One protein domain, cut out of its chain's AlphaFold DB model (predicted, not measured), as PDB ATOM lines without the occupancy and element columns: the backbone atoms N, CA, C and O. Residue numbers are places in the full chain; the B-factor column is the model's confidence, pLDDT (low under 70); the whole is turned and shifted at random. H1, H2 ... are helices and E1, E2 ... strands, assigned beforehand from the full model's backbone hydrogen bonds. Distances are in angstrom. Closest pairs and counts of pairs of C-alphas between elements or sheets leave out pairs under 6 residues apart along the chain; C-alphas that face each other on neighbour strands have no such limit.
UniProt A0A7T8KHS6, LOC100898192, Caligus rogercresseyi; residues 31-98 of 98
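AT A GLANCE: This is residues 31 to 98 of the 98 residues of the protein "LOC100898192" of Caligus rogercresseyi (UniProt A0A7T8KHS6). Little regular structure: a small antiparallel hairpin, E1 and E2, with the short helix H1 beyond one end, and long unnamed stretches before and after. Past H1 the backbone swings wide and folds back toward the first printed residues in an open loop; residues 77 to 83, of which 77 and 78 belong to H1, and residues 85 to 91 stand free. The 68 printed residues have two named strands, then one named helix, together 16 residues, class mixed; the whole is loose, radius of gyration of the C-alphas 14.7 A, spanning 39 by 28 by 23 A.

HOW THE PARTS SIT: E1, residues 52 to 55, and E2, residues 65 to 67, form a hairpin, antiparallel at 168 degrees; N 53 and O 66 are within hydrogen-bond range at 2.8 A. A tight link leads to H1, residues 70 to 78, where every O i to N i+4 pair is within hydrogen-bond range. E1 and H1 are only just apart, closest C-alphas 8.4 A.

IN THESE COORDINATES: E1 begins at C-alpha 52 (9.987, 30.240, 22.548) and spans 7.4 A, E2 6.5 A. H1 spans 12.0 A, ending at C-alpha 78 (-3.156, 33.254, 6.233).

THE WHOLE: The farthest C-alphas, Arg 80 and Lys 97, are 40.7 A apart. The printed part has no cut; neither link is long. Residues 86 to 98 have pLDDT under 70.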
ATOM      1  N   SER A  31      11.619  33.581  41.143       85.00
ATOM      2  CA  SER A  31      11.426  34.931  40.637       85.00
ATOM      3  C   SER A  31      11.152  34.867  39.136       85.00
ATOM      4  O   SER A  31      11.425  33.859  38.487       85.00
ATOM      5  N   ARG A  32      10.606  35.947  38.569       86.00
ATOM      6  CA  ARG A  32      10.465  36.100  37.111       86.00
ATOM      7  C   ARG A  32      11.806  36.362  36.410       86.00
ATOM      8  O   ARG A  32      11.913  36.118  35.212       86.00
ATOM      9  N   MET A  33      12.809  36.810  37.160       88.38
ATOM     10  CA  MET A  33      14.147  37.168  36.682       88.38
ATOM     11  C   MET A  33      15.229  36.246  37.266       88.38
ATOM     12  O   MET A  33      14.972  35.496  38.213       88.38
ATOM     13  N   GLY A  34      16.442  36.315  36.714       87.38
ATOM     14  CA  GLY A  34      17.632  35.648  37.255       87.38
ATOM     15  C   GLY A  34      17.740  34.150  36.955       87.38
ATOM     16  O   GLY A  34      18.442  33.431  37.663       87.38
ATOM     17  N   PHE A  35      17.038  33.657  35.931       87.81
ATOM     18  CA  PHE A  35      17.203  32.285  35.454       87.81
ATOM     19  C   PHE A  35      17.253  32.219  33.931       87.81
ATOM     20  O   PHE A  35      16.455  32.856  33.234       87.81
ATOM     21  N   SER A  36      18.133  31.355  33.430       89.31
ATOM     22  CA  SER A  36      18.200  31.045  32.010       89.31
ATOM     23  C   SER A  36      17.329  29.849  31.670       89.31
ATOM     24  O   SER A  36      17.330  28.840  32.377       89.31
ATOM     25  N   ILE A  37      16.577  29.959  30.577       89.19
ATOM     26  CA  ILE A  37      15.801  28.849  30.024       89.19
ATOM     27  C   ILE A  37      16.767  27.995  29.190       89.19
ATOM     28  O   ILE A  37      17.327  28.510  28.220       89.19
ATOM     29  N   PRO A  38      16.976  26.706  29.511       88.50
ATOM     30  CA  PRO A  38      17.840  25.839  28.713       88.50
ATOM     31  C   PRO A  38      17.374  25.724  27.255       88.50
ATOM     32  O   PRO A  38      16.177  25.619  26.996       88.50
ATOM     33  N   THR A  39      18.315  25.657  26.305       86.94
ATOM     34  CA  THR A  39      18.031  25.606  24.855       86.94
ATOM     35  C   THR A  39      17.036  24.512  24.472       86.94
ATOM     36  O   THR A  39      16.138  24.762  23.678       86.94
ATOM     37  N   ARG A  40      17.120  23.337  25.110       86.81
ATOM     38  CA  ARG A  40      16.203  22.206  24.875       86.81
ATOM     39  C   ARG A  40      14.722  22.507  25.147       86.81
ATOM     40  O   ARG A  40      13.872  21.751  24.711       86.81
ATOM     41  N   PHE A  41      14.418  23.568  25.897       87.44
ATOM     42  CA  PHE A  41      13.049  24.016  26.174       87.44
ATOM     43  C   PHE A  41      12.619  25.201  25.298       87.44
ATOM     44  O   PHE A  41      11.488  25.669  25.413       87.44
ATOM     45  N   LYS A  42      13.516  25.719  24.450       90.56
ATOM     46  CA  LYS A  42      13.221  26.811  23.512       90.56
ATOM     47  C   LYS A  42      12.738  26.299  22.158       90.56
ATOM     48  O   LYS A  42      12.156  27.082  21.416       90.56
ATOM     49  N   THR A  43      12.954  25.024  21.852       91.25
ATOM     50  CA  THR A  43      12.568  24.371  20.595       91.25
ATOM     51  C   THR A  43      11.517  23.294  20.840       91.25
ATOM     52  O   THR A  43      11.342  22.825  21.968       91.25
ATOM     53  N   LEU A  44      10.804  22.905  19.788       88.25
ATOM     54  CA  LEU A  44       9.914  21.747  19.836       88.25
ATOM     55  C   LEU A  44      10.706  20.434  19.917       88.25
ATOM     56  O   LEU A  44      11.842  20.331  19.456       88.25
ATOM     57  N   GLU A  45      10.088  19.401  20.481       82.12
ATOM     58  CA  GLU A  45      10.663  18.058  20.469       82.12
ATOM     59  C   GLU A  45      10.663  17.517  19.030       82.12
ATOM     60  O   GLU A  45       9.634  17.538  18.355       82.12
ATOM     61  N   ASN A  46      11.816  17.040  18.555       78.94
ATOM     62  CA  ASN A  46      12.021  16.540  17.186       78.94
ATOM     63  C   ASN A  46      11.873  17.585  16.060       78.94
ATOM     64  O   ASN A  46      11.694  17.203  14.903       78.94
ATOM     65  N   SER A  47      11.967  18.883  16.361       75.94
ATOM     66  CA  SER A  47      12.073  19.939  15.347       75.94
ATOM     67  C   SER A  47      13.089  21.000  15.773       75.94
ATOM     68  O   SER A  47      13.268  21.272  16.959       75.94
ATOM     69  N   GLU A  48      13.754  21.612  14.795       72.06
ATOM     70  CA  GLU A  48      14.593  22.799  15.006       72.06
ATOM     71  C   GLU A  48      13.755  24.081  15.153       72.06
ATOM     72  O   GLU A  48      14.290  25.145  15.460       72.06
ATOM     73  N   ASP A  49      12.435  23.993  14.961       81.44
ATOM     74  CA  ASP A  49      11.544  25.138  15.086       81.44
ATOM     75  C   ASP A  49      11.510  25.673  16.519       81.44
ATOM     76  O   ASP A  49      11.267  24.953  17.499       81.44
ATOM     77  N   ASN A  50      11.693  26.990  16.621       84.44
ATOM     78  CA  ASN A  50      11.563  27.714  17.873       84.44
ATOM     79  C   ASN A  50      10.127  27.612  18.397       84.44
ATOM     80  O   ASN A  50       9.166  27.934  17.697       84.44
ATOM     81  N   PHE A  51      10.022  27.207  19.659       91.88
ATOM     82  CA  PHE A  51       8.805  27.244  20.455       91.88
ATOM     83  C   PHE A  51       8.733  28.505  21.327       91.88
ATOM     84  O   PHE A  51       7.669  29.096  21.495       91.88
ATOM     85  N   LEU A  52       9.868  28.942  21.883       93.12
ATOM     86  CA  LEU A  52       9.987  30.240  22.548       93.12
ATOM     87  C   LEU A  52      10.303  31.299  21.486       93.12
ATOM     88  O   LEU A  52      11.423  31.373  20.989       93.12
ATOM     89  N   LEU A  53       9.305  32.104  21.129       92.12
ATOM     90  CA  LEU A  53       9.397  33.102  20.060       92.12
ATOM     91  C   LEU A  53       9.951  34.441  20.545       92.12
ATOM     92  O   LEU A  53      10.580  35.164  19.776       92.12
ATOM     93  N   TYR A  54       9.697  34.784  21.807       93.38
ATOM     94  CA  TYR A  54      10.181  36.022  22.403       93.38
ATOM     95  C   TYR A  54      10.430  35.858  23.897       93.38
ATOM     96  O   TYR A  54       9.673  35.188  24.599       93.38
ATOM     97  N   ASP A  55      11.480  36.522  24.360       93.94
ATOM     98  CA  ASP A  55      11.887  36.618  25.750       93.94
ATOM     99  C   ASP A  55      12.450  38.025  25.968       93.94
ATOM    100  O   ASP A  55      13.441  38.391  25.332       93.94
ATOM    101  N   SER A  56      11.808  38.830  26.819       94.75
ATOM    102  CA  SER A  56      12.262  40.206  27.076       94.75
ATOM    103  C   SER A  56      13.562  40.285  27.883       94.75
ATOM    104  O   SER A  56      14.172  41.353  27.935       94.75
ATOM    105  N   GLY A  57      14.032  39.165  28.445       94.19
ATOM    106  CA  GLY A  57      15.359  39.043  29.040       94.19
ATOM    107  C   GLY A  57      15.351  38.650  30.514       94.19
ATOM    108  O   GLY A  57      14.404  38.886  31.260       94.19
ATOM    109  N   GLU A  58      16.455  38.047  30.950       92.75
ATOM    110  CA  GLU A  58      16.604  37.479  32.296       92.75
ATOM    111  C   GLU A  58      16.667  38.536  33.405       92.75
ATOM    112  O   GLU A  58      16.383  38.209  34.553       92.75
ATOM    113  N   GLU A  59      16.979  39.786  33.057       92.62
ATOM    114  CA  GLU A  59      17.072  40.928  33.976       92.62
ATOM    115  C   GLU A  59      15.775  41.755  34.048       92.62
ATOM    116  O   GLU A  59      15.669  42.692  34.842       92.62
ATOM    117  N   ASP A  60      14.770  41.430  33.228       91.69
ATOM    118  CA  ASP A  60      13.494  42.141  33.216       91.69
ATOM    119  C   ASP A  60      12.615  41.704  34.401       91.69
ATOM    120  O   ASP A  60      12.164  40.561  34.502       91.69
ATOM    121  N   GLN A  61      12.313  42.636  35.306       88.81
ATOM    122  CA  GLN A  61      11.435  42.391  36.459       88.81
ATOM    123  C   GLN A  61      10.006  42.002  36.042       88.81
ATOM    124  O   GLN A  61       9.293  41.314  36.781       88.81
ATOM    125  N   SER A  62       9.593  42.421  34.847       88.50
ATOM    126  CA  SER A  62       8.314  42.092  34.224       88.50
ATOM    127  C   SER A  62       8.488  41.159  33.025       88.50
ATOM    128  O   SER A  62       7.673  41.222  32.107       88.50
ATOM    129  N   ARG A  63       9.510  40.280  33.057       90.94
ATOM    130  CA  ARG A  63       9.885  39.380  31.956       90.94
ATOM    131  C   ARG A  63       8.680  38.785  31.231       90.94
ATOM    132  O   ARG A  63       7.855  38.086  31.827       90.94
ATOM    133  N   ILE A  64       8.619  39.040  29.931       91.06
ATOM    134  CA  ILE A  64       7.578  38.578  29.020       91.06
ATOM    135  C   ILE A  64       8.150  37.432  28.197       91.06
ATOM    136  O   ILE A  64       9.157  37.592  27.512       91.06
ATOM    137  N   LEU A  65       7.464  36.291  28.236       91.12
ATOM    138  CA  LEU A  65       7.743  35.142  27.382       91.12
ATOM    139  C   LEU A  65       6.575  34.953  26.415       91.12
ATOM    140  O   LEU A  65       5.420  34.902  26.845       91.12
ATOM    141  N   ILE A  66       6.868  34.825  25.123       90.94
ATOM    142  CA  ILE A  66       5.873  34.490  24.099       90.94
ATOM    143  C   ILE A  66       6.248  33.145  23.501       90.94
ATOM    144  O   ILE A  66       7.342  32.972  22.964       90.94
ATOM    145  N   PHE A  67       5.310  32.207  23.572       90.62
ATOM    146  CA  PHE A  67       5.451  30.876  23.002       90.62
ATOM    147  C   PHE A  67       4.566  30.728  21.768       90.62
ATOM    148  O   PHE A  67       3.487  31.318  21.688       90.62
ATOM    149  N   GLY A  68       5.006  29.916  20.819       90.12
ATOM    150  CA  GLY A  68       4.279  29.617  19.595       90.12
ATOM    151  C   GLY A  68       5.189  28.953  18.575       90.12
ATOM    152  O   GLY A  68       6.323  28.611  18.877       90.12
ATOM    153  N   THR A  69       4.699  28.781  17.355       90.19
ATOM    154  CA  THR A  69       5.486  28.227  16.250       90.19
ATOM    155  C   THR A  69       5.356  29.130  15.035       90.19
ATOM    156  O   THR A  69       4.330  29.791  14.852       90.19
ATOM    157  N   ASN A  70       6.368  29.140  14.166       86.75
ATOM    158  CA  ASN A  70       6.284  29.878  12.905       86.75
ATOM    159  C   ASN A  70       5.117  29.388  12.039       86.75
ATOM    160  O   ASN A  70       4.407  30.207  11.463       86.75
ATOM    161  N   SER A  71       4.874  28.075  12.001       87.25
ATOM    162  CA  SER A  71       3.712  27.491  11.321       87.25
ATOM    163  C   SER A  71       2.392  28.016  11.889       87.25
ATOM    164  O   SER A  71       1.554  28.491  11.134       87.25
ATOM    165  N   GLY A  72       2.241  28.059  13.215       86.75
ATOM    166  CA  GLY A  72       1.049  28.603  13.863       86.75
ATOM    167  C   GLY A  72       0.861  30.097  13.591       86.75
ATOM    168  O   GLY A  72      -0.262  30.553  13.373       86.75
ATOM    169  N   LEU A  73       1.949  30.874  13.535       87.50
ATOM    170  CA  LEU A  73       1.897  32.284  13.138       87.50
ATOM    171  C   LEU A  73       1.504  32.461  11.666       87.50
ATOM    172  O   LEU A  73       0.729  33.368  11.346       87.50
ATOM    173  N   GLN A  74       2.006  31.609  10.771       89.38
ATOM    174  CA  GLN A  74       1.610  31.597   9.362       89.38
ATOM    175  C   GLN A  74       0.136  31.222   9.212       89.38
ATOM    176  O   GLN A  74      -0.590  31.917   8.504       89.38
ATOM    177  N   ASP A  75      -0.334  30.204   9.928       88.75
ATOM    178  CA  ASP A  75      -1.738  29.796   9.934       88.75
ATOM    179  C   ASP A  75      -2.640  30.920  10.437       88.75
ATOM    180  O   ASP A  75      -3.660  31.222   9.811       88.75
ATOM    181  N   LEU A  76      -2.256  31.604  11.519       86.88
ATOM    182  CA  LEU A  76      -2.961  32.800  11.971       86.88
ATOM    183  C   LEU A  76      -2.976  33.853  10.859       86.88
ATOM    184  O   LEU A  76      -4.038  34.371  10.524       86.88
ATOM    185  N   THR A  77      -1.833  34.156  10.251       89.12
ATOM    186  CA  THR A  77      -1.708  35.196   9.216       89.12
ATOM    187  C   THR A  77      -2.566  34.902   7.984       89.12
ATOM    188  O   THR A  77      -3.291  35.785   7.529       89.12
ATOM    189  N   ASN A  78      -2.540  33.663   7.494       92.19
ATOM    190  CA  ASN A  78      -3.156  33.254   6.233       92.19
ATOM    191  C   ASN A  78      -4.664  32.984   6.346       92.19
ATOM    192  O   ASN A  78      -5.381  33.053   5.347       92.19
ATOM    193  N   ASN A  79      -5.179  32.706   7.548       88.81
ATOM    194  CA  ASN A  79      -6.595  32.409   7.745       88.81
ATOM    195  C   ASN A  79      -7.399  33.650   8.163       88.81
ATOM    196  O   ASN A  79      -7.186  34.249   9.218       88.81
ATOM    197  N   ARG A  80      -8.408  34.001   7.350       82.19
ATOM    198  CA  ARG A  80      -9.308  35.149   7.592       82.19
ATOM    199  C   ARG A  80     -10.222  34.955   8.806       82.19
ATOM    200  O   ARG A  80     -10.642  35.930   9.421       82.19
ATOM    201  N   LYS A  81     -10.564  33.706   9.131       83.44
ATOM    202  CA  LYS A  81     -11.364  33.350  10.308       83.44
ATOM    203  C   LYS A  81     -10.436  32.736  11.345       83.44
ATOM    204  O   LYS A  81      -9.891  31.662  11.114       83.44
ATOM    205  N   ARG A  82     -10.275  33.419  12.474       79.31
ATOM    206  CA  ARG A  82      -9.488  32.948  13.615       79.31
ATOM    207  C   ARG A  82     -10.450  32.680  14.760       79.31
ATOM    208  O   ARG A  82     -11.155  33.591  15.184       79.31
ATOM    209  N   ALA A  83     -10.499  31.441  15.228       75.94
ATOM    210  CA  ALA A  83     -11.128  31.123  16.499       75.94
ATOM    211  C   ALA A  83     -10.030  31.186  17.558       75.94
ATOM    212  O   ALA A  83      -9.091  30.395  17.523       75.94
ATOM    213  N   ILE A  84     -10.111  32.175  18.442       77.25
ATOM    214  CA  ILE A  84      -9.172  32.336  19.549       77.25
ATOM    215  C   ILE A  84      -9.991  32.120  20.813       77.25
ATOM    216  O   ILE A  84     -10.790  32.977  21.181       77.25
ATOM    217  N   ASP A  85      -9.831  30.953  21.430       79.50
ATOM    218  CA  ASP A  85     -10.396  30.687  22.748       79.50
ATOM    219  C   ASP A  85      -9.377  31.107  23.811       79.50
ATOM    220  O   ASP A  85      -8.239  30.631  23.845       79.50
ATOM    221  N   GLY A  86      -9.756  32.079  24.633       62.28
ATOM    222  CA  GLY A  86      -8.882  32.663  25.638       62.28
ATOM    223  C   GLY A  86      -9.040  31.947  26.970       62.28
ATOM    224  O   GLY A  86      -9.880  32.331  27.778       62.28
ATOM    225  N   THR A  87      -8.190  30.960  27.259       67.31
ATOM    226  CA  THR A  87      -8.032  30.490  28.643       67.31
ATOM    227  C   THR A  87      -7.069  31.423  29.376       67.31
ATOM    228  O   THR A  87      -5.857  31.210  29.386       67.31
ATOM    229  N   PHE A  88      -7.597  32.472  30.002       55.03
ATOM    230  CA  PHE A  88      -6.803  33.344  30.868       55.03
ATOM    231  C   PHE A  88      -6.671  32.707  32.258       55.03
ATOM    232  O   PHE A  88      -7.591  32.762  33.071       55.03
ATOM    233  N   LYS A  89      -5.524  32.085  32.543       64.31
ATOM    234  CA  LYS A  89      -5.135  31.706  33.912       64.31
ATOM    235  C   LYS A  89      -4.219  32.786  34.481       64.31
ATOM    236  O   LYS A  89      -3.219  33.124  33.856       64.31
ATOM    237  N   ILE A  90      -4.544  33.320  35.658       59.50
ATOM    238  CA  ILE A  90      -3.669  34.252  36.381       59.50
ATOM    239  C   ILE A  90      -2.757  33.432  37.302       59.50
ATOM    240  O   ILE A  90      -3.254  32.756  38.198       59.50
ATOM    241  N   THR A  91      -1.439  33.519  37.112       64.31
ATOM    242  CA  THR A  91      -0.436  32.965  38.042       64.31
ATOM    243  C   THR A  91       0.777  33.892  38.007       64.31
ATOM    244  O   THR A  91       1.361  34.043  36.930       64.31
ATOM    245  N   PRO A  92       1.155  34.577  39.105       58.91
ATOM    246  CA  PRO A  92       2.049  33.943  40.092       58.91
ATOM    247  C   PRO A  92       2.009  34.502  41.534       58.91
ATOM    248  O   PRO A  92       1.937  35.704  41.720       58.91
ATOM    249  N   ASP A  93       2.299  33.651  42.525       58.59
ATOM    250  CA  ASP A  93       3.074  34.043  43.724       58.59
ATOM    251  C   ASP A  93       4.339  33.171  43.754       58.59
ATOM    252  O   ASP A  93       4.470  32.251  44.550       58.59
ATOM    253  N   PHE A  94       5.193  33.380  42.743       60.50
ATOM    254  CA  PHE A  94       6.271  32.492  42.270       60.50
ATOM    255  C   PHE A  94       5.816  31.036  41.993       60.50
ATOM    256  O   PHE A  94       6.375  30.058  42.470       60.50
ATOM    257  N   LEU A  95       4.753  30.871  41.189       60.59
ATOM    258  CA  LEU A  95       4.277  29.568  40.665       60.59
ATOM    259  C   LEU A  95       3.898  28.506  41.736       60.59
ATOM    260  O   LEU A  95       3.854  27.316  41.450       60.59
ATOM    261  N   THR A  96       3.631  28.941  42.967       52.00
ATOM    262  CA  THR A  96       2.840  28.325  44.056       52.00
ATOM    263  C   THR A  96       2.815  26.786  44.216       52.00
ATOM    264  O   THR A  96       1.781  26.201  44.540       52.00
ATOM    265  N   LYS A  97       4.019  26.192  44.152       50.31
ATOM    266  CA  LYS A  97       4.448  24.819  44.519       50.31
ATOM    267  C   LYS A  97       4.164  23.707  43.493       50.31
ATOM    268  O   LYS A  97       3.099  23.091  43.496       50.31
ATOM    269  N   LEU A  98       5.192  23.390  42.697       44.84
ATOM    270  CA  LEU A  98       5.444  22.031  42.189       44.84
ATOM    271  C   LEU A  98       5.672  21.044  43.346       44.84
ATOM    272  O   LEU A  98       6.268  21.467  44.364       44.84
TER     273      LEU A  98